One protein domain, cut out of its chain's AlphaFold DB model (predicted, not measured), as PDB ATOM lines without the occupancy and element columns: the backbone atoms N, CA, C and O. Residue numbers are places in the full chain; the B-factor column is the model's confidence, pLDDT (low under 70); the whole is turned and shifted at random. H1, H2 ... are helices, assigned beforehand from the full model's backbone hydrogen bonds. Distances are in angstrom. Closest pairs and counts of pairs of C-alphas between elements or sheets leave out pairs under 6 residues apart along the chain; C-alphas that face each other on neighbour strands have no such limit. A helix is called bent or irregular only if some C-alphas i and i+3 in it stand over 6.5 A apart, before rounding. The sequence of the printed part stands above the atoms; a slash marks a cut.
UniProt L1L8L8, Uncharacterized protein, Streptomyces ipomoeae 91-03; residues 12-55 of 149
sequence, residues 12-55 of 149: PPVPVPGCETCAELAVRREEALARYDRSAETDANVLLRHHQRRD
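Overview. This is residues 12 to 55 of the 149 residues of an uncharacterized protein of Streptomyces ipomoeae 91-03 (UniProt L1L8L8). Two helices of similar length stand side by side as a helical hairpin, H2 running back alongside H1 after a tight turn at residues 35 to 37. The stretch before H1, residues 12 to 19, folds back over one side of the hairpin from the end where H1 begins. The printed part has 44 residues with two named helices, H1 then H2 along the chain, and no named strand; the class is all helix. The whole is compact, with a radius of gyration of the C-alphas of 9.8 A, and elongated in outline, with spans of 29 by 16 by 13 A.

Along the chain. The longest helix is H2, residues 38 to 55, 25.8 A from first to last C-alpha. It begins at C-alpha 38 at (174.891, -67.668, 362.559) and ends at C-alpha 55 at (174.313, -88.400, 377.841). H1, residues 20 to 34, is 21.1 A long and begins at C-alpha 20 at (168.840, -78.646, 382.098).

Arrangement. H2 and H1 touch, with 22 pairs of C-alphas within 8 A. Their closest C-alphas are those of Arg 29 and Glu 41, 4.8 A apart. Their lines stand at a shallow tilt of 13 degrees, and they run opposite ways. Their centres are 9.8 A apart. The two form a helical hairpin, joined by a tight link of 3 residues. In both H1 and H2 every O i to N i+4 pair is within hydrogen-bond range, and neither helix is bent.

Size, cuts and confidence. The two C-alphas farthest apart in the domain are those of Tyr 36 and Asp 55, at 29.3 A. The C-alphas of Pro 12 and Asp 55, the first and last printed, are 18.0 A apart. The printed part has no cut. The mean pLDDT of the printed part is 94.3, and no printed residue is under 70.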
ATOM      1  N   PRO A  12     167.661 -78.370 363.103       85.25
ATOM      2  CA  PRO A  12     168.260 -78.104 364.405       85.25
ATOM      3  C   PRO A  12     167.902 -79.196 365.435       85.25
ATOM      4  O   PRO A  12     166.766 -79.677 365.445       85.25
ATOM      5  N   PRO A  13     168.844 -79.627 366.295       90.44
ATOM      6  CA  PRO A  13     168.566 -80.553 367.394       90.44
ATOM      7  C   PRO A  13     167.509 -79.997 368.363       90.44
ATOM      8  O   PRO A  13     167.543 -78.821 368.726       90.44
ATOM      9  N   VAL A  14     166.585 -80.854 368.797       92.06
ATOM     10  CA  VAL A  14     165.542 -80.526 369.786       92.06
ATOM     11  C   VAL A  14     166.043 -80.929 371.178       92.06
ATOM     12  O   VAL A  14     166.557 -82.043 371.297       92.06
ATOM     13  N   PRO A  15     165.946 -80.069 372.209       93.38
ATOM     14  CA  PRO A  15     166.358 -80.412 373.571       93.38
ATOM     15  C   PRO A  15     165.524 -81.566 374.145       93.38
ATOM     16  O   PRO A  15     164.325 -81.662 373.885       93.38
ATOM     17  N   VAL A  16     166.150 -82.445 374.935       92.44
ATOM     18  CA  VAL A  16     165.433 -83.516 375.644       92.44
ATOM     19  C   VAL A  16     164.686 -82.901 376.837       92.44
ATOM     20  O   VAL A  16     165.323 -82.210 377.637       92.44
ATOM     21  N   PRO A  17     163.366 -83.126 376.988       89.19
ATOM     22  CA  PRO A  17     162.607 -82.600 378.121       89.19
ATOM     23  C   PRO A  17     163.200 -83.029 379.468       89.19
ATOM     24  O   PRO A  17     163.561 -84.189 379.650       89.19
ATOM     25  N   GLY A  18     163.291 -82.090 380.412       89.56
ATOM     26  CA  GLY A  18     163.818 -82.341 381.759       89.56
ATOM     27  C   GLY A  18     165.346 -82.354 381.872       89.56
ATOM     28  O   GLY A  18     165.858 -82.448 382.983       89.56
ATOM     29  N   CYS A  19     166.085 -82.223 380.765       95.19
ATOM     30  CA  CYS A  19     167.530 -82.025 380.813       95.19
ATOM     31  C   CYS A  19     167.876 -80.529 380.809       95.19
ATOM     32  O   CYS A  19     167.675 -79.837 379.808       95.19
ATOM     33  N   GLU A  20     168.439 -80.047 381.916       95.94
ATOM     34  CA  GLU A  20     168.840 -78.646 382.098       95.94
ATOM     35  C   GLU A  20     169.877 -78.200 381.057       95.94
ATOM     36  O   GLU A  20     169.659 -77.221 380.347       95.94
ATOM     37  N   THR A  21     170.937 -78.986 380.843       95.56
ATOM     38  CA  THR A  21     171.974 -78.698 379.838       95.56
ATOM     39  C   THR A  21     171.406 -78.578 378.421       95.56
ATOM     40  O   THR A  21     171.831 -77.724 377.637       95.56
ATOM     41  N   CYS A  22     170.426 -79.418 378.066       96.25
ATOM     42  CA  CYS A  22     169.731 -79.312 376.786       96.25
ATOM     43  C   CYS A  22     168.961 -77.987 376.669       96.25
ATOM     44  O   CYS A  22     169.011 -77.350 375.613       96.25
ATOM     45  N   ALA A  23     168.255 -77.584 377.728       96.62
ATOM     46  CA  ALA A  23     167.484 -76.345 377.759       96.62
ATOM     47  C   ALA A  23     168.392 -75.113 377.642       96.62
ATOM     48  O   ALA A  23     168.127 -74.241 376.817       96.62
ATOM     49  N   GLU A  24     169.513 -75.080 378.367       97.31
ATOM     50  CA  GLU A  24     170.487 -73.987 378.269       97.31
ATOM     51  C   GLU A  24     171.024 -73.801 376.846       97.31
ATOM     52  O   GLU A  24     171.110 -72.682 376.340       97.31
ATOM     53  N   LEU A  25     171.390 -74.896 376.173       97.69
ATOM     54  CA  LEU A  25     171.904 -74.837 374.804       97.69
ATOM     55  C   LEU A  25     170.826 -74.400 373.800       97.69
ATOM     56  O   LEU A  25     171.150 -73.730 372.818       97.69
ATOM     57  N   ALA A  26     169.556 -74.736 374.049       96.50
ATOM     58  CA  ALA A  26     168.437 -74.236 373.253       96.50
ATOM     59  C   ALA A  26     168.254 -72.719 373.425       96.50
ATOM     60  O   ALA A  26     168.147 -72.019 372.418       96.50
ATOM     61  N   VAL A  27     168.335 -72.208 374.658       97.12
ATOM     62  CA  VAL A  27     168.292 -70.762 374.940       97.12
ATOM     63  C   VAL A  27     169.456 -70.037 374.264       97.12
ATOM     64  O   VAL A  27     169.236 -69.064 373.550       97.12
ATOM     65  N   ARG A  28     170.694 -70.545 374.380       96.50
ATOM     66  CA  ARG A  28     171.870 -69.950 373.705       96.50
ATOM     67  C   ARG A  28     171.676 -69.838 372.191       96.50
ATOM     68  O   ARG A  28     172.066 -68.838 371.593       96.50
ATOM     69  N   ARG A  29     171.054 -70.844 371.569       96.94
ATOM     70  CA  ARG A  29     170.712 -70.812 370.142       96.94
ATOM     71  C   ARG A  29     169.655 -69.753 369.825       96.94
ATOM     72  O   ARG A  29     169.796 -69.053 368.829       96.94
ATOM     73  N   GLU A  30     168.599 -69.660 370.627       96.94
ATOM     74  CA  GLU A  30     167.528 -68.671 370.443       96.94
ATOM     75  C   GLU A  30     168.054 -67.241 370.587       96.94
ATOM     76  O   GLU A  30     167.743 -66.380 369.766       96.94
ATOM     77  N   GLU A  31     168.936 -67.002 371.556       97.62
ATOM     78  CA  GLU A  31     169.621 -65.721 371.695       97.62
ATOM     79  C   GLU A  31     170.531 -65.404 370.501       97.62
ATOM     80  O   GLU A  31     170.567 -64.264 370.038       97.62
ATOM     81  N   ALA A  32     171.268 -66.394 369.985       96.56
ATOM     82  CA  ALA A  32     172.099 -66.221 368.795       96.56
ATOM     83  C   ALA A  32     171.251 -65.872 367.562       96.56
ATOM     84  O   ALA A  32     171.587 -64.943 366.828       96.56
ATOM     85  N   LEU A  33     170.109 -66.547 367.383       95.00
ATOM     86  CA  LEU A  33     169.130 -66.223 366.344       95.00
ATOM     87  C   LEU A  33     168.597 -64.794 366.491       95.00
ATOM     88  O   LEU A  33     168.553 -64.066 365.502       95.00
ATOM     89  N   ALA A  34     168.248 -64.369 367.709       97.38
ATOM     90  CA  ALA A  34     167.760 -63.016 367.979       97.38
ATOM     91  C   ALA A  34     168.806 -61.928 367.666       97.38
ATOM     92  O   ALA A  34     168.448 -60.816 367.283       97.38
ATOM     93  N   ARG A  35     170.099 -62.252 367.799       96.88
ATOM     94  CA  ARG A  35     171.225 -61.371 367.442       96.88
ATOM     95  C   ARG A  35     171.708 -61.547 365.994       96.88
ATOM     96  O   ARG A  35     172.644 -60.861 365.597       96.88
ATOM     97  N   TYR A  36     171.094 -62.443 365.216       95.38
ATOM     98  CA  TYR A  36     171.522 -62.836 363.866       95.38
ATOM     99  C   TYR A  36     172.963 -63.386 363.779       95.38
ATOM    100  O   TYR A  36     173.603 -63.320 362.729       95.38
ATOM    101  N   ASP A  37     173.469 -63.987 364.857       96.94
ATOM    102  CA  ASP A  37     174.788 -64.622 364.899       96.94
ATOM    103  C   ASP A  37     174.705 -66.095 364.464       96.94
ATOM    104  O   ASP A  37     174.440 -67.010 365.249       96.94
ATOM    105  N   ARG A  38     174.952 -66.329 363.171       93.75
ATOM    106  CA  ARG A  38     174.891 -67.668 362.559       93.75
ATOM    107  C   ARG A  38     176.003 -68.605 363.039       93.75
ATOM    108  O   ARG A  38     175.825 -69.825 362.985       93.75
ATOM    109  N   SER A  39     177.135 -68.064 363.497       96.25
ATOM    110  CA  SER A  39     178.232 -68.874 364.036       96.25
ATOM    111  C   SER A  39     177.835 -69.439 365.392       96.25
ATOM    112  O   SER A  39     177.833 -70.656 365.574       96.25
ATOM    113  N   ALA A  40     177.390 -68.574 366.306       95.75
ATOM    114  CA  ALA A  40     176.958 -68.985 367.639       95.75
ATOM    115  C   ALA A  40     175.738 -69.926 367.600       95.75
ATOM    116  O   ALA A  40     175.664 -70.884 368.372       95.75
ATOM    117  N   GLU A  41     174.804 -69.716 366.664       96.25
ATOM    118  CA  GLU A  41     173.689 -70.642 366.422       96.25
ATOM    119  C   GLU A  41     174.193 -72.045 366.038       96.25
ATOM    120  O   GLU A  41     173.709 -73.064 366.551       96.25
ATOM    121  N   THR A  42     175.176 -72.110 365.136       94.75
ATOM    122  CA  THR A  42     175.766 -73.372 364.674       94.75
ATOM    123  C   THR A  42     176.507 -74.075 365.810       94.75
ATOM    124  O   THR A  42     176.301 -75.275 366.011       94.75
ATOM    125  N   ASP A  43     177.285 -73.341 366.605       95.56
ATOM    126  CA  ASP A  43     178.008 -73.886 367.756       95.56
ATOM    127  C   ASP A  43     177.052 -74.461 368.808       95.56
ATOM    128  O   ASP A  43     177.237 -75.595 369.260       95.56
ATOM    129  N   ALA A  44     175.967 -73.751 369.134       96.50
ATOM    130  CA  ALA A  44     174.939 -74.247 370.049       96.50
ATOM    131  C   ALA A  44     174.305 -75.557 369.541       96.50
ATOM    132  O   ALA A  44     174.122 -76.509 370.309       96.50
ATOM    133  N   ASN A  45     174.040 -75.661 368.234       95.44
ATOM    134  CA  ASN A  45     173.547 -76.894 367.618       95.44
ATOM    135  C   ASN A  45     174.575 -78.040 367.697       95.44
ATOM    136  O   ASN A  45     174.207 -79.184 367.982       95.44
ATOM    137  N   VAL A  46     175.860 -77.769 367.454       94.75
ATOM    138  CA  VAL A  46     176.934 -78.774 367.546       94.75
ATOM    139  C   VAL A  46     177.067 -79.296 368.978       94.75
ATOM    140  O   VAL A  46     177.088 -80.516 369.182       94.75
ATOM    141  N   LEU A  47     177.089 -78.391 369.960       95.81
ATOM    142  CA  LEU A  47     177.181 -78.720 371.382       95.81
ATOM    143  C   LEU A  47     175.972 -79.532 371.855       95.81
ATOM    144  O   LEU A  47     176.154 -80.557 372.514       95.81
ATOM    145  N   LEU A  48     174.753 -79.155 371.450       94.19
ATOM    146  CA  LEU A  48     173.538 -79.882 371.827       94.19
ATOM    147  C   LEU A  48     173.550 -81.315 371.278       94.19
ATOM    148  O   LEU A  48     173.291 -82.264 372.016       94.19
ATOM    149  N   ARG A  49     173.942 -81.508 370.010       91.81
ATOM    150  CA  ARG A  49     174.090 -82.859 369.435       91.81
ATOM    151  C   ARG A  49     175.173 -83.674 370.141       91.81
ATOM    152  O   ARG A  49     175.053 -84.893 370.239       91.81
ATOM    153  N   HIS A  50     176.262 -83.035 370.562       91.56
ATOM    154  CA  HIS A  50     177.355 -83.704 371.266       91.56
ATOM    155  C   HIS A  50     176.932 -84.188 372.649       91.56
ATOM    156  O   HIS A  50     177.123 -85.363 372.953       91.56
ATOM    157  N   HIS A  51     176.297 -83.318 373.432       93.25
ATOM    158  CA  HIS A  51     175.727 -83.656 374.733       93.25
ATOM    159  C   HIS A  51     174.702 -84.794 374.614       93.25
ATOM    160  O   HIS A  51     174.855 -85.825 375.259       93.25
ATOM    161  N   GLN A  52     173.752 -84.701 373.676       91.56
ATOM    162  CA  GLN A  52     172.770 -85.766 373.437       91.56
ATOM    163  C   GLN A  52     173.412 -87.115 373.099       91.56
ATOM    164  O   GLN A  52     172.972 -88.154 373.582       91.56
ATOM    165  N   ARG A  53     174.473 -87.128 372.281       86.69
ATOM    166  CA  ARG A  53     175.187 -88.372 371.961       86.69
ATOM    167  C   ARG A  53     175.925 -88.970 373.158       86.69
ATOM    168  O   ARG A  53     176.119 -90.179 373.181       86.69
ATOM    169  N   ARG A  54     176.382 -88.142 374.094       87.12
ATOM    170  CA  ARG A  54     177.120 -88.592 375.280       87.12
ATOM    171  C   ARG A  54     176.180 -89.054 376.386       87.12
ATOM    172  O   ARG A  54     176.397 -90.125 376.936       87.12
ATOM    173  N   ASP A  55     175.113 -88.297 376.619       90.00
ATOM    174  CA  ASP A  55     174.313 -88.400 377.841       90.00
ATOM    175  C   ASP A  55     172.891 -88.940 377.580       90.00
ATOM    176  O   ASP A  55     172.198 -89.350 378.509       90.00
TER     177      ASP A  55